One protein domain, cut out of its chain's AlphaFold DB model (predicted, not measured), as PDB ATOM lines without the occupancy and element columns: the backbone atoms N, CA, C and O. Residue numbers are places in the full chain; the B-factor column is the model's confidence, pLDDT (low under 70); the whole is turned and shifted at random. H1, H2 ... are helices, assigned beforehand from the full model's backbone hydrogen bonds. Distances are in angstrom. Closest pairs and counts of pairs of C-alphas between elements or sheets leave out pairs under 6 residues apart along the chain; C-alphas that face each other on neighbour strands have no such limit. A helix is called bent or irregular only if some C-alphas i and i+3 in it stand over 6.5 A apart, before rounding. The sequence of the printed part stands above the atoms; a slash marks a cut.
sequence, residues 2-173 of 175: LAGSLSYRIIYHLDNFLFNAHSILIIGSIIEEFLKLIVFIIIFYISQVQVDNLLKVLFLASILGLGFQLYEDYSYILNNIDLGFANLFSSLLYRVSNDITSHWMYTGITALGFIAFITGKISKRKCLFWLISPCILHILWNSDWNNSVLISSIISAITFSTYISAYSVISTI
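What this domain is: This is residues 2 to 173 of the 175 residues of the protein "PrsW family intramembrane metalloprotease" of Enterococcus hirae (UniProt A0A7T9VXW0). A body of helices has H5 at its core, with H2, H3, H7 and the bent H6 packed round it. The long H3 runs through much of the length; H4 folds back along one part of it and H5 along another, while H1 folds back on the outside of H2. The turn between H3 and H4, residues 82 to 87, sticks out. The printed part has 172 residues with seven named helices, H1 to H7 in chain order, and no named strand, and its class is all helix. It is compact, with a radius of gyration of the C-alphas of 16.7 A and spans of 50 by 34 by 29 A.

How they stand to each other: H1, residues 2 to 15, and H2, residues 21 to 46, form a helical hairpin, closest at the C-alphas of Ile 11 and Gly 28, 6.1 A apart. H3, residues 54 to 83, is the hub, touching five other helices; it is irregular, with C-alphas 79 and 82 7.6 A apart. H1 only just touches H3, with residue 4 alone and 3 pairs of C-alphas within 8 A, the closest those of Gly 4 and Phe 68 at 6.3 A. H2 touches H3 at a steep tilt of 46 degrees, closest at the C-alphas of Phe 40 and Ala 61, 6.2 A. H4, residues 85 to 101, forms a helical hairpin with H3, at a shallow tilt of 15 degrees; the closest C-alphas, of Asn 80 and Leu 88, are 5.9 A apart. H5, residues 103 to 119, touches H3 with 40 pairs of C-alphas within 8 A, the closest those of Gly 65 and Trp 104 at 3.8 A. H6, residues 124 to 142, was assigned as one helix by its hydrogen bonds but is bent, with C-alphas 131 and 134 7.0 A apart. Its arm H6a, residues 124 to 131, touches H5, closest at the C-alphas of Gly 113 and Cys 127, 4.3 A. Its arm H6b, residues 134 to 142, touches H2, closest at the C-alphas of Ile 26 and Ile 139, 5.4 A. H7, residues 149 to 171, forms with H3, H4 and H5 a bundle, a group of helices packed together; its closest C-alpha pair with H5, Met 105 and Tyr 163, is 6.2 A apart. H1 and H7 are apart. Every O i to N i+4 pair is within hydrogen-bond range in H1, H5, H6a, H6b and H7, against 21 of 22 in H2, 23 of 26 in H3 and 11 of 13 in H4.

Where its parts are: H1 begins at C-alpha 2, (235.568, 252.332, 224.182). From first to last C-alpha H2 measures 37.7 A, H3 44.0 A and H7 32.3 A. H7 ends at C-alpha 171, (222.894, 258.270, 194.457).

The domain as a whole: The C-alphas of Gly 84 and Gly 120, the two farthest apart, are 52.7 A apart. The printed part has no cut and no long link. The mean pLDDT of the printed part is 83.7, and residues 2 to 24 are under 70.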
ATOM      1  N   LEU A   2     234.864 253.620 224.017       28.14
ATOM      2  CA  LEU A   2     235.568 252.332 224.182       28.14
ATOM      3  C   LEU A   2     236.482 251.937 223.006       28.14
ATOM      4  O   LEU A   2     237.628 251.575 223.248       28.14
ATOM      5  N   ALA A   3     236.025 252.050 221.755       34.34
ATOM      6  CA  ALA A   3     236.763 251.539 220.594       34.34
ATOM      7  C   ALA A   3     238.138 252.201 220.365       34.34
ATOM      8  O   ALA A   3     239.120 251.484 220.225       34.34
ATOM      9  N   GLY A   4     238.229 253.537 220.404       40.12
ATOM     10  CA  GLY A   4     239.504 254.255 220.248       40.12
ATOM     11  C   GLY A   4     240.468 254.039 221.422       40.12
ATOM     12  O   GLY A   4     241.665 253.859 221.226       40.12
ATOM     13  N   SER A   5     239.949 253.947 222.653       44.19
ATOM     14  CA  SER A   5     240.785 253.584 223.809       44.19
ATOM     15  C   SER A   5     241.257 252.127 223.774       44.19
ATOM     16  O   SER A   5     242.290 251.796 224.356       44.19
ATOM     17  N   LEU A   6     240.498 251.251 223.107       43.56
ATOM     18  CA  LEU A   6     240.808 249.835 222.972       43.56
ATOM     19  C   LEU A   6     241.821 249.596 221.849       43.56
ATOM     20  O   LEU A   6     242.754 248.837 222.079       43.56
ATOM     21  N   SER A   7     241.706 250.267 220.693       51.84
ATOM     22  CA  SER A   7     242.734 250.200 219.643       51.84
ATOM     23  C   SER A   7     244.077 250.699 220.172       51.84
ATOM     24  O   SER A   7     245.053 249.959 220.104       51.84
ATOM     25  N   TYR A   8     244.117 251.871 220.816       52.50
ATOM     26  CA  TYR A   8     245.356 252.431 221.365       52.50
ATOM     27  C   TYR A   8     245.992 251.522 222.434       52.50
ATOM     28  O   TYR A   8     247.194 251.266 222.397       52.50
ATOM     29  N   ARG A   9     245.195 250.956 223.358       52.44
ATOM     30  CA  ARG A   9     245.702 249.994 224.358       52.44
ATOM     31  C   ARG A   9     246.149 248.666 223.750       52.44
ATOM     32  O   ARG A   9     247.141 248.115 224.213       52.44
ATOM     33  N   ILE A  10     245.442 248.139 222.751       55.16
ATOM     34  CA  ILE A  10     245.838 246.901 222.065       55.16
ATOM     35  C   ILE A  10     247.144 247.126 221.301       55.16
ATOM     36  O   ILE A  10     248.054 246.318 221.442       55.16
ATOM     37  N   ILE A  11     247.279 248.241 220.578       53.59
ATOM     38  CA  ILE A  11     248.515 248.616 219.879       53.59
ATOM     39  C   ILE A  11     249.673 248.739 220.883       53.59
ATOM     40  O   ILE A  11     250.683 248.067 220.708       53.59
ATOM     41  N   TYR A  12     249.497 249.465 221.992       50.94
ATOM     42  CA  TYR A  12     250.517 249.631 223.043       50.94
ATOM     43  C   TYR A  12     250.903 248.322 223.773       50.94
ATOM     44  O   TYR A  12     252.032 248.156 224.239       50.94
ATOM     45  N   HIS A  13     249.984 247.357 223.886       49.22
ATOM     46  CA  HIS A  13     250.300 246.034 224.437       49.22
ATOM     47  C   HIS A  13     250.922 245.077 223.405       49.22
ATOM     48  O   HIS A  13     251.705 244.215 223.798       49.22
ATOM     49  N   LEU A  14     250.629 245.235 222.109       45.62
ATOM     50  CA  LEU A  14     251.290 244.504 221.019       45.62
ATOM     51  C   LEU A  14     252.717 245.016 220.753       45.62
ATOM     52  O   LEU A  14     253.592 244.213 220.434       45.62
ATOM     53  N   ASP A  15     252.948 246.317 220.943       46.12
ATOM     54  CA  ASP A  15     254.251 247.003 220.874       46.12
ATOM     55  C   ASP A  15     255.302 246.317 221.771       46.12
ATOM     56  O   ASP A  15     256.405 245.993 221.345       46.12
ATOM     57  N   ASN A  16     254.899 245.936 222.989       45.00
ATOM     58  CA  ASN A  16     255.751 245.209 223.935       45.00
ATOM     59  C   ASN A  16     255.999 243.725 223.589       45.00
ATOM     60  O   ASN A  16     256.754 243.075 224.313       45.00
ATOM     61  N   PHE A  17     255.353 243.146 222.564       47.56
ATOM     62  CA  PHE A  17     255.319 241.685 222.397       47.56
ATOM     63  C   PHE A  17     256.065 241.111 221.179       47.56
ATOM     64  O   PHE A  17     256.536 239.982 221.298       47.56
ATOM     65  N   LEU A  18     256.185 241.795 220.022       48.56
ATOM     66  CA  LEU A  18     256.673 241.110 218.796       48.56
ATOM     67  C   LEU A  18     257.613 241.845 217.812       48.56
ATOM     68  O   LEU A  18     258.609 241.233 217.424       48.56
ATOM     69  N   PHE A  19     257.300 243.044 217.294       46.47
ATOM     70  CA  PHE A  19     257.858 243.470 215.989       46.47
ATOM     71  C   PHE A  19     258.336 244.934 215.860       46.47
ATOM     72  O   PHE A  19     258.037 245.804 216.664       46.47
ATOM     73  N   ASN A  20     259.106 245.176 214.791       53.88
ATOM     74  CA  ASN A  20     259.806 246.416 214.422       53.88
ATOM     75  C   ASN A  20     258.849 247.595 214.104       53.88
ATOM     76  O   ASN A  20     257.786 247.365 213.522       53.88
ATOM     77  N   ALA A  21     259.247 248.846 214.377       56.66
ATOM     78  CA  ALA A  21     258.382 250.045 214.364       56.66
ATOM     79  C   ALA A  21     257.431 250.184 213.148       56.66
ATOM     80  O   ALA A  21     256.227 250.370 213.320       56.66
ATOM     81  N   HIS A  22     257.927 250.011 211.916       55.78
ATOM     82  CA  HIS A  22     257.089 250.127 210.708       55.78
ATOM     83  C   HIS A  22     255.931 249.111 210.657       55.78
ATOM     84  O   HIS A  22     254.878 249.387 210.084       55.78
ATOM     85  N   SER A  23     256.103 247.924 211.247       59.97
ATOM     86  CA  SER A  23     255.057 246.892 211.259       59.97
ATOM     87  C   SER A  23     253.897 247.253 212.189       59.97
ATOM     88  O   SER A  23     252.754 246.923 211.882       59.97
ATOM     89  N   ILE A  24     254.169 247.989 213.271       68.06
ATOM     90  CA  ILE A  24     253.167 248.447 214.240       68.06
ATOM     91  C   ILE A  24     252.228 249.468 213.588       68.06
ATOM     92  O   ILE A  24     251.016 249.372 213.767       68.06
ATOM     93  N   LEU A  25     252.754 250.369 212.751       70.19
ATOM     94  CA  LEU A  25     251.960 251.340 211.982       70.19
ATOM     95  C   LEU A  25     250.999 250.645 210.999       70.19
ATOM     96  O   LEU A  25     249.813 250.977 210.933       70.19
ATOM     97  N   ILE A  26     251.484 249.627 210.279       75.19
ATOM     98  CA  ILE A  26     250.673 248.838 209.336       75.19
ATOM     99  C   ILE A  26     249.592 248.042 210.085       75.19
ATOM    100  O   ILE A  26     248.411 248.117 209.743       75.19
ATOM    101  N   ILE A  27     249.984 247.287 211.117       78.12
ATOM    102  CA  ILE A  27     249.084 246.423 211.891       78.12
ATOM    103  C   ILE A  27     248.045 247.258 212.649       78.12
ATOM    104  O   ILE A  27     246.865 246.911 212.631       78.12
ATOM    105  N   GLY A  28     248.450 248.379 213.251       80.62
ATOM    106  CA  GLY A  28     247.561 249.312 213.943       80.62
ATOM    107  C   GLY A  28     246.470 249.856 213.023       80.62
ATOM    108  O   GLY A  28     245.291 249.735 213.350       80.62
ATOM    109  N   SER A  29     246.846 250.331 211.830       85.19
ATOM    110  CA  SER A  29     245.900 250.833 210.820       85.19
ATOM    111  C   SER A  29     244.862 249.771 210.417       85.19
ATOM    112  O   SER A  29     243.666 250.056 210.347       85.19
ATOM    113  N   ILE A  30     245.294 248.519 210.206       86.38
ATOM    114  CA  ILE A  30     244.404 247.396 209.851       86.38
ATOM    115  C   ILE A  30     243.452 247.048 211.005       86.38
ATOM    116  O   ILE A  30     242.253 246.869 210.781       86.38
ATOM    117  N   ILE A  31     243.973 246.946 212.233       87.25
ATOM    118  CA  ILE A  31     243.170 246.654 213.429       87.25
ATOM    119  C   ILE A  31     242.128 247.754 213.645       87.25
ATOM    120  O   ILE A  31     240.980 247.454 213.970       87.25
ATOM    121  N   GLU A  32     242.496 249.017 213.442       86.38
ATOM    122  CA  GLU A  32     241.597 250.142 213.653       86.38
ATOM    123  C   GLU A  32     240.443 250.178 212.641       86.38
ATOM    124  O   GLU A  32     239.288 250.277 213.056       86.38
ATOM    125  N   GLU A  33     240.710 250.014 211.338       90.44
ATOM    126  CA  GLU A  33     239.647 249.923 210.322       90.44
ATOM    127  C   GLU A  33     238.728 248.713 210.547       90.44
ATOM    128  O   GLU A  33     237.506 248.810 210.399       90.44
ATOM    129  N   PHE A  34     239.283 247.581 210.987       91.06
ATOM    130  CA  PHE A  34     238.492 246.402 211.333       91.06
ATOM    131  C   PHE A  34     237.591 246.640 212.559       91.06
ATOM    132  O   PHE A  34     236.408 246.290 212.540       91.06
ATOM    133  N   LEU A  35     238.107 247.293 213.607       90.38
ATOM    134  CA  LEU A  35     237.324 247.668 214.788       90.38
ATOM    135  C   LEU A  35     236.240 248.704 214.456       90.38
ATOM    136  O   LEU A  35     235.111 248.563 214.930       90.38
ATOM    137  N   LYS A  36     236.535 249.701 213.609       91.62
ATOM    138  CA  LYS A  36     235.543 250.657 213.082       91.62
ATOM    139  C   LYS A  36     234.405 249.934 212.363       91.62
ATOM    140  O   LYS A  36     233.241 250.227 212.637       91.62
ATOM    141  N   LEU A  37     234.717 248.951 211.514       94.94
ATOM    142  CA  LEU A  37     233.710 248.154 210.811       94.94
ATOM    143  C   LEU A  37     232.842 247.327 211.776       94.94
ATOM    144  O   LEU A  37     231.620 247.314 211.626       94.94
ATOM    145  N   ILE A  38     233.426 246.695 212.802       94.56
ATOM    146  CA  ILE A  38     232.662 245.973 213.840       94.56
ATOM    147  C   ILE A  38     231.716 246.922 214.590       94.56
ATOM    148  O   ILE A  38     230.532 246.619 214.752       94.56
ATOM    149  N   VAL A  39     232.214 248.082 215.027       91.88
ATOM    150  CA  VAL A  39     231.412 249.090 215.738       91.88
ATOM    151  C   VAL A  39     230.286 249.621 214.847       91.88
ATOM    152  O   VAL A  39     229.154 249.760 215.318       91.88
ATOM    153  N   PHE A  40     230.558 249.845 213.558       95.19
ATOM    154  CA  PHE A  40     229.531 250.172 212.576       95.19
ATOM    155  C   PHE A  40     228.468 249.075 212.477       95.19
ATOM    156  O   PHE A  40     227.292 249.402 212.576       95.19
ATOM    157  N   ILE A  41     228.835 247.795 212.348       94.12
ATOM    158  CA  ILE A  41     227.867 246.686 212.245       94.12
ATOM    159  C   ILE A  41     226.947 246.635 213.477       94.12
ATOM    160  O   ILE A  41     225.733 246.497 213.328       94.12
ATOM    161  N   ILE A  42     227.500 246.812 214.682       92.88
ATOM    162  CA  ILE A  42     226.728 246.846 215.935       92.88
ATOM    163  C   ILE A  42     225.728 248.012 215.931       92.88
ATOM    164  O   ILE A  42     224.546 247.824 216.218       92.88
ATOM    165  N   ILE A  43     226.174 249.220 215.580       90.69
ATOM    166  CA  ILE A  43     225.321 250.418 215.595       90.69
ATOM    167  C   ILE A  43     224.306 250.401 214.452       90.69
ATOM    168  O   ILE A  43     223.164 250.807 214.643       90.69
ATOM    169  N   PHE A  44     224.675 249.879 213.287       91.19
ATOM    170  CA  PHE A  44     223.785 249.654 212.154       91.19
ATOM    171  C   PHE A  44     222.642 248.692 212.524       91.19
ATOM    172  O   PHE A  44     221.480 248.993 212.262       91.19
ATOM    173  N   TYR A  45     222.954 247.596 213.226       89.62
ATOM    174  CA  TYR A  45     221.958 246.663 213.757       89.62
ATOM    175  C   TYR A  45     221.024 247.324 214.790       89.62
ATOM    176  O   TYR A  45     219.804 247.208 214.683       89.62
ATOM    177  N   ILE A  46     221.575 248.071 215.757       90.38
ATOM    178  CA  ILE A  46     220.790 248.755 216.806       90.38
ATOM    179  C   ILE A  46     219.903 249.870 216.231       90.38
ATOM    180  O   ILE A  46     218.764 250.035 216.659       90.38
ATOM    181  N   SER A  47     220.408 250.635 215.261       85.06
ATOM    182  CA  SER A  47     219.701 251.772 214.653       85.06
ATOM    183  C   SER A  47     218.611 251.373 213.653       85.06
ATOM    184  O   SER A  47     217.905 252.250 213.157       85.06
ATOM    185  N   GLN A  48     218.461 250.073 213.360       81.38
ATOM    186  CA  GLN A  48     217.453 249.520 212.445       81.38
ATOM    187  C   GLN A  48     217.444 250.196 211.061       81.38
ATOM    188  O   GLN A  48     216.409 250.282 210.392       81.38
ATOM    189  N   VAL A  49     218.599 250.697 210.608       79.94
ATOM    190  CA  VAL A  49     218.710 251.317 209.286       79.94
ATOM    191  C   VAL A  49     218.484 250.248 208.222       79.94
ATOM    192  O   VAL A  49     219.103 249.187 208.227       79.94
ATOM    193  N   GLN A  50     217.586 250.539 207.283       79.06
ATOM    194  CA  GLN A  50     217.301 249.653 206.158       79.06
ATOM    195  C   GLN A  50     218.574 249.418 205.338       79.06
ATOM    196  O   GLN A  50     219.132 250.361 204.775       79.06
ATOM    197  N   VAL A  51     218.986 248.150 205.243       79.81
ATOM    198  CA  VAL A  51     220.160 247.668 204.485       79.81
ATOM    199  C   VAL A  51     220.146 248.153 203.035       79.81
ATOM    200  O   VAL A  51     221.185 248.445 202.450       79.81
ATOM    201  N   ASP A  52     218.946 248.308 202.484       78.31
ATOM    202  CA  ASP A  52     218.699 248.782 201.132       78.31
ATOM    203  C   ASP A  52     219.065 250.245 200.872       78.31
ATOM    204  O   ASP A  52     219.311 250.587 199.714       78.31
ATOM    205  N   ASN A  53     219.118 251.089 201.911       89.19
ATOM    206  CA  ASN A  53     219.372 252.522 201.786       89.19
ATOM    207  C   ASN A  53     220.864 252.839 201.964       89.19
ATOM    208  O   ASN A  53     221.324 253.275 203.024       89.19
ATOM    209  N   LEU A  54     221.622 252.629 200.888       92.75
ATOM    210  CA  LEU A  54     223.079 252.789 200.872       92.75
ATOM    211  C   LEU A  54     223.542 254.224 201.196       92.75
ATOM    212  O   LEU A  54     224.632 254.407 201.736       92.75
ATOM    213  N   LEU A  55     222.713 255.243 200.934       93.06
ATOM    214  CA  LEU A  55     222.996 256.625 201.341       93.06
ATOM    215  C   LEU A  55     222.969 256.776 202.868       93.06
ATOM    216  O   LEU A  55     223.912 257.320 203.439       93.06
ATOM    217  N   LYS A  56     221.941 256.248 203.551       92.31
ATOM    218  CA  LYS A  56     221.885 256.243 205.025       92.31
ATOM    219  C   LYS A  56     223.047 255.460 205.639       92.31
ATOM    220  O   LYS A  56     223.592 255.906 206.642       92.31
ATOM    221  N   VAL A  57     223.447 254.342 205.024       94.31
ATOM    222  CA  VAL A  57     224.643 253.572 205.414       94.31
ATOM    223  C   VAL A  57     225.897 254.447 205.372       94.31
ATOM    224  O   VAL A  57     226.586 254.553 206.384       94.31
ATOM    225  N   LEU A  58     226.159 255.110 204.239       95.88
ATOM    226  CA  LEU A  58     227.337 255.964 204.057       95.88
ATOM    227  C   LEU A  58     227.375 257.114 205.080       95.88
ATOM    228  O   LEU A  58     228.416 257.354 205.692       95.88
ATOM    229  N   PHE A  59     226.243 257.789 205.310       94.62
ATOM    230  CA  PHE A  59     226.150 258.867 206.302       94.62
ATOM    231  C   PHE A  59     226.341 258.372 207.743       94.62
ATOM    232  O   PHE A  59     227.126 258.968 208.479       94.62
ATOM    233  N   LEU A  60     225.679 257.281 208.148       94.75
ATOM    234  CA  LEU A  60     225.811 256.718 209.500       94.75
ATOM    235  C   LEU A  60     227.257 256.295 209.794       94.75
ATOM    236  O   LEU A  60     227.799 256.617 210.850       94.75
ATOM    237  N   ALA A  61     227.887 255.603 208.845       96.00
ATOM    238  CA  ALA A  61     229.275 255.174 208.947       96.00
ATOM    239  C   ALA A  61     230.255 256.358 208.986       96.00
ATOM    240  O   ALA A  61     231.211 256.342 209.759       96.00
ATOM    241  N   SER A  62     229.989 257.415 208.217       96.44
ATOM    242  CA  SER A  62     230.814 258.627 208.228       96.44
ATOM    243  C   SER A  62     230.730 259.381 209.555       96.44
ATOM    244  O   SER A  62     231.759 259.755 210.110       96.44
ATOM    245  N   ILE A  63     229.526 259.535 210.122       94.56
ATOM    246  CA  ILE A  63     229.337 260.119 211.463       94.56
ATOM    247  C   ILE A  63     230.065 259.282 212.524       94.56
ATOM    248  O   ILE A  63     230.665 259.833 213.447       94.56
ATOM    249  N   LEU A  64     230.072 257.956 212.375       92.56
ATOM    250  CA  LEU A  64     230.847 257.082 213.247       92.56
ATOM    251  C   LEU A  64     232.353 257.320 213.139       92.56
ATOM    252  O   LEU A  64     233.005 257.475 214.169       92.56
ATOM    253  N   GLY A  65     232.891 257.405 211.922       93.12
ATOM    254  CA  GLY A  65     234.305 257.703 211.697       93.12
ATOM    255  C   GLY A  65     234.724 259.095 212.190       93.12
ATOM    256  O   GLY A  65     235.820 259.225 212.731       93.12
ATOM    257  N   LEU A  66     233.842 260.107 212.134       91.25
ATOM    258  CA  LEU A  66     234.067 261.403 212.803       91.25
ATOM    259  C   LEU A  66     234.243 261.236 214.322       91.25
ATOM    260  O   LEU A  66     235.054 261.925 214.931       91.25
ATOM    261  N   GLY A  67     233.533 260.292 214.945       88.12
ATOM    262  CA  GLY A  67     233.706 259.971 216.365       88.12
ATOM    263  C   GLY A  67     235.065 259.346 216.710       88.12
ATOM    264  O   GLY A  67     235.525 259.502 217.843       88.12
ATOM    265  N   PHE A  68     235.716 258.663 215.761       87.50
ATOM    266  CA  PHE A  68     237.106 258.207 215.908       87.50
ATOM    267  C   PHE A  68     238.086 259.363 215.698       87.50
ATOM    268  O   PHE A  68     238.977 259.535 216.522       87.50
ATOM    269  N   GLN A  69     237.859 260.195 214.675       88.56
ATOM    270  CA  GLN A  69     238.646 261.402 214.405       88.56
ATOM    271  C   GLN A  69     238.745 262.307 215.638       88.56
ATOM    272  O   GLN A  69     239.829 262.485 216.183       88.56
ATOM    273  N   LEU A  70     237.600 262.743 216.174       85.69
ATOM    274  CA  LEU A  70     237.542 263.607 217.359       85.69
ATOM    275  C   LEU A  70     238.233 262.998 218.592       85.69
ATOM    276  O   LEU A  70     238.742 263.731 219.439       85.69
ATOM    277  N   TYR A  71     238.240 261.667 218.722       83.81
ATOM    278  CA  TYR A  71     238.946 260.982 219.806       83.81
ATOM    279  C   TYR A  71     240.466 260.983 219.600       83.81
ATOM    280  O   TYR A  71     241.211 261.174 220.565       83.81
ATOM    281  N   GLU A  72     240.931 260.784 218.366       81.81
ATOM    282  CA  GLU A  72     242.350 260.872 218.032       81.81
ATOM    283  C   GLU A  72     242.853 262.309 218.226       81.81
ATOM    284  O   GLU A  72     243.827 262.512 218.947       81.81
ATOM    285  N   ASP A  73     242.132 263.309 217.708       82.69
ATOM    286  CA  ASP A  73     242.457 264.732 217.878       82.69
ATOM    287  C   ASP A  73     242.579 265.113 219.348       82.69
ATOM    288  O   ASP A  73     243.582 265.689 219.767       82.69
ATOM    289  N   TYR A  74     241.593 264.723 220.157       80.19
ATOM    290  CA  TYR A  74     241.619 264.924 221.600       80.19
ATOM    291  C   TYR A  74     242.846 264.272 222.262       80.19
ATOM    292  O   TYR A  74     243.500 264.890 223.102       80.19
ATOM    293  N   SER A  75     243.196 263.049 221.856       79.50
ATOM    294  CA  SER A  75     244.365 262.329 222.379       79.50
ATOM    295  C   SER A  75     245.681 263.015 221.986       79.50
ATOM    296  O   SER A  75     246.575 263.153 222.819       79.50
ATOM    297  N   TYR A  76     245.787 263.523 220.755       77.44
ATOM    298  CA  TYR A  76     246.934 264.320 220.312       77.44
ATOM    299  C   TYR A  76     247.036 265.654 221.059       77.44
ATOM    300  O   TYR A  76     248.136 266.023 221.468       77.44
ATOM    301  N   ILE A  77     245.924 266.359 221.288       80.31
ATOM    302  CA  ILE A  77     245.907 267.613 222.057       80.31
ATOM    303  C   ILE A  77     246.441 267.377 223.472       80.31
ATOM    304  O   ILE A  77     247.332 268.106 223.904       80.31
ATOM    305  N   LEU A  78     245.959 266.338 224.167       79.50
ATOM    306  CA  LEU A  78     246.450 265.982 225.503       79.50
ATOM    307  C   LEU A  78     247.956 265.684 225.506       79.50
ATOM    308  O   LEU A  78     248.674 266.208 226.350       79.50
ATOM    309  N   ASN A  79     248.446 264.906 224.538       77.56
ATOM    310  CA  ASN A  79     249.864 264.540 224.450       77.56
ATOM    311  C   ASN A  79     250.796 265.724 224.117       77.56
ATOM    312  O   ASN A  79     252.002 265.620 224.322       77.56
ATOM    313  N   ASN A  80     250.266 266.838 223.596       77.25
ATOM    314  CA  ASN A  80     251.044 268.022 223.211       77.25
ATOM    315  C   ASN A  80     250.812 269.235 224.136       77.25
ATOM    316  O   ASN A  80     251.392 270.296 223.896       77.25
ATOM    317  N   ILE A  81     249.985 269.111 225.182       78.31
ATOM    318  CA  ILE A  81     249.541 270.259 225.992       78.31
ATOM    319  C   ILE A  81     250.686 270.931 226.768       78.31
ATOM    320  O   ILE A  81     250.743 272.159 226.846       78.31
ATOM    321  N   ASP A  82     251.654 270.138 227.233       80.75
ATOM    322  CA  ASP A  82     252.820 270.607 227.991       80.75
ATOM    323  C   ASP A  82     253.941 271.179 227.099       80.75
ATOM    324  O   ASP A  82     254.897 271.771 227.597       80.75
ATOM    325  N   LEU A  83     253.830 271.058 225.768       80.50
ATOM    326  CA  LEU A  83     254.836 271.547 224.811       80.50
ATOM    327  C   LEU A  83     254.714 273.052 224.508       80.50
ATOM    328  O   LEU A  83     255.484 273.588 223.708       80.50
ATOM    329  N   GLY A  84     253.757 273.741 225.134       84.06
ATOM    330  CA  GLY A  84     253.533 275.178 224.993       84.06
ATOM    331  C   GLY A  84     252.636 275.572 223.813       84.06
ATOM    332  O   GLY A  84     252.491 274.859 222.818       84.06
ATOM    333  N   PHE A  85     252.032 276.760 223.923       84.38
ATOM    334  CA  PHE A  85     250.934 277.211 223.057       84.38
ATOM    335  C   PHE A  85     251.253 277.189 221.552       84.38
ATOM    336  O   PHE A  85     250.406 276.788 220.760       84.38
ATOM    337  N   ALA A  86     252.466 277.577 221.144       83.31
ATOM    338  CA  ALA A  86     252.848 277.602 219.729       83.31
ATOM    339  C   ALA A  86     252.888 276.195 219.100       83.31
ATOM    340  O   ALA A  86     252.415 276.007 217.978       83.31
ATOM    341  N   ASN A  87     253.393 275.202 219.838       79.00
ATOM    342  CA  ASN A  87     253.449 273.811 219.388       79.00
ATOM    343  C   ASN A  87     252.049 273.188 219.355       79.00
ATOM    344  O   ASN A  87     251.684 272.547 218.371       79.00
ATOM    345  N   LEU A  88     251.232 273.456 220.379       81.69
ATOM    346  CA  LEU A  88     249.832 273.034 220.431       81.69
ATOM    347  C   LEU A  88     249.008 273.625 219.271       81.69
ATOM    348  O   LEU A  88     248.284 272.895 218.601       81.69
ATOM    349  N   PHE A  89     249.155 274.920 218.979       82.69
ATOM    350  CA  PHE A  89     248.450 275.585 217.877       82.69
ATOM    351  C   PHE A  89     248.903 275.086 216.495       82.69
ATOM    352  O   PHE A  89     248.069 274.842 215.626       82.69
ATOM    353  N   SER A  90     250.211 274.869 216.310       81.25
ATOM    354  CA  SER A  90     250.775 274.245 215.103       81.25
ATOM    355  C   SER A  90     250.203 272.839 214.873       81.25
ATOM    356  O   SER A  90     249.696 272.540 213.791       81.25
ATOM    357  N   SER A  91     250.201 272.003 215.919       75.88
ATOM    358  CA  SER A  91     249.644 270.647 215.883       75.88
ATOM    359  C   SER A  91     248.148 270.653 215.549       75.88
ATOM    360  O   SER A  91     247.717 269.932 214.652       75.88
ATOM    361  N   LEU A  92     247.366 271.529 216.191       81.50
ATOM    362  CA  LEU A  92     245.934 271.703 215.927       81.50
ATOM    363  C   LEU A  92     245.641 272.078 214.470       81.50
ATOM    364  O   LEU A  92     244.787 271.453 213.846       81.50
ATOM    365  N   LEU A  93     246.347 273.069 213.912       81.00
ATOM    366  CA  LEU A  93     246.172 273.464 212.511       81.00
ATOM    367  C   LEU A  93     246.535 272.328 211.550       81.00
ATOM    368  O   LEU A  93     245.798 272.079 210.596       81.00
ATOM    369  N   TYR A  94     247.640 271.627 211.817       78.88
ATOM    370  CA  TYR A  94     248.058 270.480 211.017       78.88
ATOM    371  C   TYR A  94     246.991 269.379 211.020       78.88
ATOM    372  O   TYR A  94     246.616 268.904 209.950       78.88
ATOM    373  N   ARG A  95     246.447 269.020 212.189       80.69
ATOM    374  CA  ARG A  95     245.381 268.012 212.295       80.69
ATOM    375  C   ARG A  95     244.119 268.449 211.553       80.69
ATOM    376  O   ARG A  95     243.807 267.841 210.536       80.69
ATOM    377  N   VAL A  96     243.533 269.600 211.898       78.62
ATOM    378  CA  VAL A  96     242.298 270.110 211.259       78.62
ATOM    379  C   VAL A  96     242.409 270.199 209.731       78.62
ATOM    380  O   VAL A  96     241.435 269.931 209.027       78.62
ATOM    381  N   SER A  97     243.584 270.545 209.192       74.12
ATOM    382  CA  SER A  97     243.803 270.585 207.737       74.12
ATOM    383  C   SER A  97     243.757 269.205 207.061       74.12
ATOM    384  O   SER A  97     243.310 269.094 205.919       74.12
ATOM    385  N   ASN A  98     244.164 268.156 207.775       73.12
ATOM    386  CA  ASN A  98     244.228 266.776 207.301       73.12
ATOM    387  C   ASN A  98     242.944 265.970 207.605       73.12
ATOM    388  O   ASN A  98     242.593 265.053 206.859       73.12
ATOM    389  N   ASP A  99     242.189 266.361 208.636       74.00
ATOM    390  CA  ASP A  99     240.935 265.717 209.073       74.00
ATOM    391  C   ASP A  99     239.804 265.792 208.025       74.00
ATOM    392  O   ASP A  99     238.791 265.091 208.100       74.00
ATOM    393  N   ILE A 100     239.977 266.622 206.991       77.38
ATOM    394  CA  ILE A 100     239.055 266.736 205.854       77.38
ATOM    395  C   ILE A 100     238.920 265.396 205.109       77.38
ATOM    396  O   ILE A 100     237.844 265.088 204.595       77.38
ATOM    397  N   THR A 101     239.976 264.576 205.066       84.56
ATOM    398  CA  THR A 101     240.032 263.329 204.278       84.56
ATOM    399  C   THR A 101     240.504 262.142 205.115       84.56
ATOM    400  O   THR A 101     241.437 261.434 204.736       84.56
ATOM    401  N   SER A 102     239.888 261.955 206.279       85.81
ATOM    402  CA  SER A 102     240.363 261.034 207.312       85.81
ATOM    403  C   SER A 102     239.352 259.918 207.638       85.81
ATOM    404  O   SER A 102     238.581 259.475 206.781       85.81
ATOM    405  N   HIS A 103     239.341 259.453 208.893       89.75
ATOM    406  CA  HIS A 103     238.549 258.342 209.428       89.75
ATOM    407  C   HIS A 103     237.069 258.354 209.078       89.75
ATOM    408  O   HIS A 103     236.471 257.287 208.949       89.75
ATOM    409  N   TRP A 104     236.460 259.527 208.911       94.75
ATOM    410  CA  TRP A 104     235.060 259.630 208.502       94.75
ATOM    411  C   TRP A 104     234.834 259.179 207.060       94.75
ATOM    412  O   TRP A 104     233.889 258.438 206.793       94.75
ATOM    413  N   MET A 105     235.744 259.528 206.148       96.75
ATOM    414  CA  MET A 105     235.711 259.016 204.783       96.75
ATOM    415  C   MET A 105     236.049 257.528 204.757       96.75
ATOM    416  O   MET A 105     235.326 256.759 204.127       96.75
ATOM    417  N   TYR A 106     237.093 257.109 205.482       96.19
ATOM    418  CA  TYR A 106     237.514 255.706 205.536       96.19
ATOM    419  C   TYR A 106     236.401 254.788 206.053       96.19
ATOM    420  O   TYR A 106     235.980 253.875 205.342       96.19
ATOM    421  N   THR A 107     235.827 255.099 207.220       96.69
ATOM    422  CA  THR A 107     234.718 254.329 207.810       96.69
ATOM    423  C   THR A 107     233.506 254.308 206.879       96.69
ATOM    424  O   THR A 107     232.909 253.251 206.674       96.69
ATOM    425  N   GLY A 108     233.167 255.453 206.270       97.31
ATOM    426  CA  GLY A 108     232.077 255.575 205.302       97.31
ATOM    427  C   GLY A 108     232.229 254.644 204.095       97.31
ATOM    428  O   GLY A 108     231.304 253.898 203.767       97.31
ATOM    429  N   ILE A 109     233.402 254.661 203.457       97.88
ATOM    430  CA  ILE A 109     233.706 253.854 202.268       97.88
ATOM    431  C   ILE A 109     233.756 252.356 202.629       97.88
ATOM    432  O   ILE A 109     233.108 251.557 201.948       97.88
ATOM    433  N   THR A 110     234.432 251.973 203.721       97.62
ATOM    434  CA  THR A 110     234.548 250.572 204.178       97.62
ATOM    435  C   THR A 110     233.176 249.966 204.482       97.62
ATOM    436  O   THR A 110     232.826 248.897 203.970       97.62
ATOM    437  N   ALA A 111     232.363 250.664 205.282       96.88
ATOM    438  CA  ALA A 111     231.022 250.223 205.659       96.88
ATOM    439  C   ALA A 111     230.079 250.133 204.452       96.88
ATOM    440  O   ALA A 111     229.321 249.169 204.324       96.88
ATOM    441  N   LEU A 112     230.158 251.098 203.528       96.88
ATOM    442  CA  LEU A 112     229.412 251.027 202.279       96.88
ATOM    443  C   LEU A 112     229.843 249.820 201.440       96.88
ATOM    444  O   LEU A 112     228.977 249.099 200.952       96.88
ATOM    445  N   GLY A 113     231.147 249.571 201.286       96.81
ATOM    446  CA  GLY A 113     231.674 248.405 200.571       96.81
ATOM    447  C   GLY A 113     231.127 247.089 201.128       96.81
ATOM    448  O   GLY A 113     230.683 246.233 200.362       96.81
ATOM    449  N   PHE A 114     231.068 246.971 202.457       96.75
ATOM    450  CA  PHE A 114     230.497 245.823 203.161       96.75
ATOM    451  C   PHE A 114     228.989 245.642 202.893       96.75
ATOM    452  O   PHE A 114     228.567 244.585 202.418       96.75
ATOM    453  N   ILE A 115     228.164 246.670 203.121       95.69
ATOM    454  CA  ILE A 115     226.705 246.566 202.931       95.69
ATOM    455  C   ILE A 115     226.326 246.435 201.441       95.69
ATOM    456  O   ILE A 115     225.427 245.669 201.084       95.69
ATOM    457  N   ALA A 116     227.043 247.106 200.538       94.62
ATOM    458  CA  ALA A 116     226.868 246.956 199.093       94.62
ATOM    459  C   ALA A 116     227.228 245.543 198.599       94.62
ATOM    460  O   ALA A 116     226.632 245.054 197.638       94.62
ATOM    461  N   PHE A 117     228.180 244.863 199.251       95.69
ATOM    462  CA  PHE A 117     228.489 243.459 198.973       95.69
ATOM    463  C   PHE A 117     227.349 242.528 199.413       95.69
ATOM    464  O   PHE A 117     226.978 241.635 198.655       95.69
ATOM    465  N   ILE A 118     226.767 242.763 200.596       93.44
ATOM    466  CA  ILE A 118     225.650 241.971 201.145       93.44
ATOM    467  C   ILE A 118     224.372 242.137 200.311       93.44
ATOM    468  O   ILE A 118     223.723 241.150 199.980       93.44
ATOM    469  N   THR A 119     224.018 243.370 199.943       91.06
ATOM    470  CA  THR A 119     222.795 243.661 199.168       91.06
ATOM    471  C   THR A 119     222.864 243.202 197.711       91.06
ATOM    472  O   THR A 119     221.831 243.105 197.054       91.06
ATOM    473  N   GLY A 120     224.062 242.975 197.161       89.81
ATOM    474  CA  GLY A 120     224.254 242.560 195.767       89.81
ATOM    475  C   GLY A 120     223.861 243.604 194.708       89.81
ATOM    476  O   GLY A 120     224.013 243.337 193.516       89.81
ATOM    477  N   LYS A 121     223.407 244.802 195.111       86.06
ATOM    478  CA  LYS A 121     222.976 245.898 194.217       86.06
ATOM    479  C   LYS A 121     224.115 246.497 193.383       86.06
ATOM    480  O   LYS A 121     223.867 247.219 192.421       86.06
ATOM    481  N   ILE A 122     225.366 246.236 193.763       93.19
ATOM    482  CA  ILE A 122     226.574 246.807 193.160       93.19
ATOM    483  C   ILE A 122     227.537 245.673 192.791       93.19
ATOM    484  O   ILE A 122     227.578 244.622 193.431       93.19
ATOM    485  N   SER A 123     228.319 245.862 191.723       95.38
ATOM    486  CA  SER A 123     229.247 244.831 191.257       95.38
ATOM    487  C   SER A 123     230.306 244.503 192.316       95.38
ATOM    488  O   SER A 123     230.959 245.395 192.858       95.38
ATOM    489  N   LYS A 124     230.538 243.203 192.558       95.50
ATOM    490  CA  LYS A 124     231.471 242.704 193.592       95.50
ATOM    491  C   LYS A 124     232.849 243.378 193.554       95.50
ATOM    492  O   LYS A 124     233.426 243.624 194.605       95.50
ATOM    493  N   ARG A 125     233.356 243.726 192.361       96.69
ATOM    494  CA  ARG A 125     234.624 244.462 192.185       96.69
ATOM    495  C   ARG A 125     234.599 245.858 192.824       96.69
ATOM    496  O   ARG A 125     235.566 246.213 193.485       96.69
ATOM    497  N   LYS A 126     233.514 246.630 192.663       96.31
ATOM    498  CA  LYS A 126     233.356 247.946 193.309       96.31
ATOM    499  C   LYS A 126     233.219 247.805 194.825       96.31
ATOM    500  O   LYS A 126     233.889 248.527 195.552       96.31
ATOM    501  N   CYS A 127     232.427 246.838 195.292       97.00
ATOM    502  CA  CYS A 127     232.247 246.593 196.724       97.00
ATOM    503  C   CYS A 127     233.568 246.206 197.410       97.00
ATOM    504  O   CYS A 127     233.899 246.769 198.445       97.00
ATOM    505  N   LEU A 128     234.354 245.304 196.805       97.19
ATOM    506  CA  LEU A 128     235.682 244.923 197.305       97.19
ATOM    507  C   LEU A 128     236.688 246.077 197.238       97.19
ATOM    508  O   LEU A 128     237.474 246.240 198.165       97.19
ATOM    509  N   PHE A 129     236.651 246.897 196.182       97.69
ATOM    510  CA  PHE A 129     237.481 248.099 196.099       97.69
ATOM    511  C   PHE A 129     237.194 249.056 197.263       97.69
ATOM    512  O   PHE A 129     238.131 249.441 197.949       97.69
ATOM    513  N   TRP A 130     235.926 249.371 197.540       97.56
ATOM    514  CA  TRP A 130     235.546 250.207 198.685       97.56
ATOM    515  C   TRP A 130     235.827 249.547 200.043       97.56
ATOM    516  O   TRP A 130     236.180 250.231 200.991       97.56
ATOM    517  N   LEU A 131     235.722 248.222 200.156       96.38
ATOM    518  CA  LEU A 131     236.027 247.522 201.407       96.38
ATOM    519  C   LEU A 131     237.529 247.547 201.756       96.38
ATOM    520  O   LEU A 131     237.879 247.496 202.929       96.38
ATOM    521  N   ILE A 132     238.410 247.584 200.750       95.62
ATOM    522  CA  ILE A 132     239.864 247.411 200.925       95.62
ATOM    523  C   ILE A 132     240.632 248.735 200.801       95.62
ATOM    524  O   ILE A 132     241.637 248.921 201.490       95.62
ATOM    525  N   SER A 133     240.197 249.662 199.938       96.25
ATOM    526  CA  SER A 133     240.950 250.895 199.679       96.25
ATOM    527  C   SER A 133     241.152 251.789 200.913       96.25
ATOM    528  O   SER A 133     242.254 252.322 201.026       96.25
ATOM    529  N   PRO A 134     240.220 251.904 201.883       95.19
ATOM    530  CA  PRO A 134     240.455 252.684 203.096       95.19
ATOM    531  C   PRO A 134     241.565 252.112 203.978       95.19
ATOM    532  O   PRO A 134     242.397 252.873 204.456       95.19
ATOM    533  N   CYS A 135     241.659 250.784 204.117       92.88
ATOM    534  CA  CYS A 135     242.764 250.148 204.840       92.88
ATOM    535  C   CYS A 135     244.115 250.473 204.187       92.88
ATOM    536  O   CYS A 135     245.073 250.793 204.884       92.88
ATOM    537  N   ILE A 136     244.189 250.436 202.850       93.94
ATOM    538  CA  ILE A 136     245.405 250.812 202.113       93.94
ATOM    539  C   ILE A 136     245.723 252.296 202.332       93.94
ATOM    540  O   ILE A 136     246.856 252.626 202.661       93.94
ATOM    541  N   LEU A 137     244.742 253.189 202.186       94.62
ATOM    542  CA  LEU A 137     244.931 254.635 202.347       94.62
ATOM    543  C   LEU A 137     245.343 255.012 203.777       94.62
ATOM    544  O   LEU A 137     246.226 255.847 203.942       94.62
ATOM    545  N   HIS A 138     244.784 254.354 204.795       91.62
ATOM    546  CA  HIS A 138     245.163 254.544 206.194       91.62
ATOM    547  C   HIS A 138     246.590 254.022 206.472       91.62
ATOM    548  O   HIS A 138     247.385 254.725 207.091       91.62
ATOM    549  N   ILE A 139     246.976 252.859 205.925       89.75
ATOM    550  CA  ILE A 139     248.374 252.388 205.982       89.75
ATOM    551  C   ILE A 139     249.317 253.397 205.315       89.75
ATOM    552  O   ILE A 139     250.339 253.744 205.900       89.75
ATOM    553  N   LEU A 140     248.985 253.889 204.113       91.69
ATOM    554  CA  LEU A 140     249.794 254.891 203.413       91.69
ATOM    555  C   LEU A 140     249.937 256.166 204.252       91.69
ATOM    556  O   LEU A 140     251.049 256.667 204.392       91.69
ATOM    557  N   TRP A 141     248.839 256.640 204.847       89.25
ATOM    558  CA  TRP A 141     248.800 257.829 205.698       89.25
ATOM    559  C   TRP A 141     249.721 257.726 206.921       89.25
ATOM    560  O   TRP A 141     250.456 258.672 207.202       89.25
ATOM    561  N   ASN A 142     249.708 256.579 207.605       85.75
ATOM    562  CA  ASN A 142     250.512 256.320 208.804       85.75
ATOM    563  C   ASN A 142     251.945 255.849 208.504       85.75
ATOM    564  O   ASN A 142     252.738 255.704 209.428       85.75
ATOM    565  N   SER A 143     252.280 255.562 207.244       83.38
ATOM    566  CA  SER A 143     253.608 255.081 206.854       83.38
ATOM    567  C   SER A 143     254.609 256.213 206.622       83.38
ATOM    568  O   SER A 143     254.252 257.290 206.149       83.38
ATOM    569  N   ASP A 144     255.894 255.911 206.798       84.44
ATOM    570  CA  ASP A 144     257.036 256.769 206.449       84.44
ATOM    571  C   ASP A 144     257.082 257.181 204.959       84.44
ATOM    572  O   ASP A 144     257.894 258.019 204.566       84.44
ATOM    573  N   TRP A 145     256.229 256.611 204.097       84.38
ATOM    574  CA  TRP A 145     256.049 257.094 202.727       84.38
ATOM    575  C   TRP A 145     255.289 258.427 202.679       84.38
ATOM    576  O   TRP A 145     255.518 259.210 201.760       84.38
ATOM    577  N   ASN A 146     254.452 258.740 203.674       87.62
ATOM    578  CA  ASN A 146     253.782 260.033 203.837       87.62
ATOM    579  C   ASN A 146     254.731 261.090 204.447       87.62
ATOM    580  O   ASN A 146     254.459 261.696 205.479       87.62
ATOM    581  N   ASN A 147     255.889 261.289 203.813       87.25
ATOM    582  CA  ASN A 147     256.988 262.117 204.327       87.25
ATOM    583  C   ASN A 147     256.955 263.592 203.888       87.25
ATOM    584  O   ASN A 147     257.884 264.347 204.176       87.25
ATOM    585  N   SER A 148     255.932 264.011 203.139       88.06
ATOM    586  CA  SER A 148     255.848 265.362 202.587       88.06
ATOM    587  C   SER A 148     254.411 265.778 202.297       88.06
ATOM    588  O   SER A 148     253.588 264.963 201.882       88.06
ATOM    589  N   VAL A 149     254.145 267.084 202.417       87.31
ATOM    590  CA  VAL A 149     252.831 267.712 202.163       87.31
ATOM    591  C   VAL A 149     252.259 267.333 200.791       87.31
ATOM    592  O   VAL A 149     251.047 267.178 200.647       87.31
ATOM    593  N   LEU A 150     253.118 267.144 199.782       90.00
ATOM    594  CA  LEU A 150     252.711 266.710 198.445       90.00
ATOM    595  C   LEU A 150     252.141 265.284 198.450       90.00
ATOM    596  O   LEU A 150     251.107 265.048 197.828       90.00
ATOM    597  N   ILE A 151     252.767 264.348 199.168       90.88
ATOM    598  CA  ILE A 151     252.266 262.972 199.281       90.88
ATOM    599  C   ILE A 151     250.986 262.941 200.119       90.88
ATOM    600  O   ILE A 151     250.014 262.322 199.687       90.88
ATOM    601  N   SER A 152     250.933 263.680 201.232       89.19
ATOM    602  CA  SER A 152     249.714 263.816 202.042       89.19
ATOM    603  C   SER A 152     248.547 264.322 201.188       89.19
ATOM    604  O   SER A 152     247.492 263.699 201.151       89.19
ATOM    605  N   SER A 153     248.780 265.373 200.390       90.56
ATOM    606  CA  SER A 153     247.790 265.945 199.466       90.56
ATOM    607  C   SER A 153     247.314 264.950 198.400       90.56
ATOM    608  O   SER A 153     246.134 264.945 198.051       90.56
ATOM    609  N   ILE A 154     248.202 264.092 197.882       93.56
ATOM    610  CA  ILE A 154     247.839 263.036 196.923       93.56
ATOM    611  C   ILE A 154     246.966 261.971 197.597       93.56
ATOM    612  O   ILE A 154     245.934 261.601 197.036       93.56
ATOM    613  N   ILE A 155     247.332 261.507 198.797       94.06
ATOM    614  CA  ILE A 155     246.533 260.536 199.562       94.06
ATOM    615  C   ILE A 155     245.146 261.130 199.851       94.06
ATOM    616  O   ILE A 155     244.141 260.512 199.503       94.06
ATOM    617  N   SER A 156     245.081 262.364 200.358       93.00
ATOM    618  CA  SER A 156     243.836 263.112 200.574       93.00
ATOM    619  C   SER A 156     242.972 263.209 199.315       93.00
ATOM    620  O   SER A 156     241.776 262.912 199.358       93.00
ATOM    621  N   ALA A 157     243.560 263.567 198.169       94.31
ATOM    622  CA  ALA A 157     242.840 263.660 196.901       94.31
ATOM    623  C   ALA A 157     242.280 262.303 196.440       94.31
ATOM    624  O   ALA A 157     241.157 262.249 195.927       94.31
ATOM    625  N   ILE A 158     243.010 261.201 196.651       96.31
ATOM    626  CA  ILE A 158     242.540 259.840 196.346       96.31
ATOM    627  C   ILE A 158     241.404 259.435 197.295       96.31
ATOM    628  O   ILE A 158     240.387 258.918 196.825       96.31
ATOM    629  N   THR A 159     241.526 259.709 198.596       96.56
ATOM    630  CA  THR A 159     240.478 259.458 199.598       96.56
ATOM    631  C   THR A 159     239.192 260.209 199.249       96.56
ATOM    632  O   THR A 159     238.133 259.592 199.115       96.56
ATOM    633  N   PHE A 160     239.291 261.517 198.994       96.31
ATOM    634  CA  PHE A 160     238.160 262.363 198.609       96.31
ATOM    635  C   PHE A 160     237.509 261.893 197.301       96.31
ATOM    636  O   PHE A 160     236.294 261.711 197.233       96.31
ATOM    637  N   SER A 161     238.315 261.615 196.270       96.69
ATOM    638  CA  SER A 161     237.821 261.111 194.981       96.69
ATOM    639  C   SER A 161     237.126 259.756 195.125       96.69
ATOM    640  O   SER A 161     236.090 259.520 194.502       96.69
ATOM    641  N   THR A 162     237.647 258.876 195.985       97.31
ATOM    642  CA  THR A 162     237.032 257.578 196.295       97.31
ATOM    643  C   THR A 162     235.678 257.778 196.975       97.31
ATOM    644  O   THR A 162     234.693 257.196 196.515       97.31
ATOM    645  N   TYR A 163     235.596 258.656 197.981       97.56
ATOM    646  CA  TYR A 163     234.353 258.988 198.686       97.56
ATOM    647  C   TYR A 163     233.286 259.568 197.744       97.56
ATOM    648  O   TYR A 163     232.149 259.093 197.712       97.56
ATOM    649  N   ILE A 164     233.657 260.542 196.906       96.81
ATOM    650  CA  ILE A 164     232.753 261.130 195.908       96.81
ATOM    651  C   ILE A 164     232.334 260.092 194.859       96.81
ATOM    652  O   ILE A 164     231.162 260.040 194.493       96.81
ATOM    653  N   SER A 165     233.236 259.213 194.405       95.88
ATOM    654  CA  SER A 165     232.875 258.134 193.473       95.88
ATOM    655  C   SER A 165     231.861 257.157 194.080       95.88
ATOM    656  O   SER A 165     230.932 256.724 193.396       95.88
ATOM    657  N   ALA A 166     232.005 256.849 195.372       96.44
ATOM    658  CA  ALA A 166     231.097 255.998 196.123       96.44
ATOM    659  C   ALA A 166     229.710 256.641 196.243       96.44
ATOM    660  O   ALA A 166     228.723 256.034 195.822       96.44
ATOM    661  N   TYR A 167     229.654 257.893 196.711       96.50
ATOM    662  CA  TYR A 167     228.431 258.696 196.791       96.50
ATOM    663  C   TYR A 167     227.707 258.800 195.438       96.50
ATOM    664  O   TYR A 167     226.504 258.549 195.352       96.50
ATOM    665  N   SER A 168     228.436 259.116 194.365       95.06
ATOM    666  CA  SER A 168     227.873 259.249 193.016       95.06
ATOM    667  C   SER A 168     227.299 257.936 192.484       95.06
ATOM    668  O   SER A 168     226.257 257.944 191.837       95.06
ATOM    669  N   VAL A 169     227.929 256.789 192.763       94.31
ATOM    670  CA  VAL A 169     227.365 255.489 192.365       94.31
ATOM    671  C   VAL A 169     226.067 255.211 193.125       94.31
ATOM    672  O   VAL A 169     225.066 254.881 192.494       94.31
ATOM    673  N   ILE A 170     226.047 255.368 194.453       93.69
ATOM    674  CA  ILE A 170     224.853 255.036 195.249       93.69
ATOM    675  C   ILE A 170     223.692 256.012 195.044       93.69
ATOM    676  O   ILE A 170     222.546 255.586 195.116       93.69
ATOM    677  N   SER A 171     223.952 257.284 194.727       90.25
ATOM    678  CA  SER A 171     222.894 258.270 194.457       90.25
ATOM    679  C   SER A 171     222.109 257.985 193.170       90.25
ATOM    680  O   SER A 171     220.966 258.419 193.043       90.25
ATOM    681  N   THR A 172     222.681 257.212 192.236       87.62
ATOM    682  CA  THR A 172     221.982 256.757 191.017       87.62
ATOM    683  C   THR A 172     221.126 255.506 191.214       87.62
ATOM    684  O   THR A 172     220.320 255.167 190.345       87.62
ATOM    685  N   ILE A 173     221.265 254.820 192.350       82.75
ATOM    686  CA  ILE A 173     220.471 253.636 192.681       82.75
ATOM    687  C   ILE A 173     219.170 254.110 193.329       82.75
ATOM    688  O   ILE A 173     219.184 254.775 194.363       82.75
TER     689      ILE A 173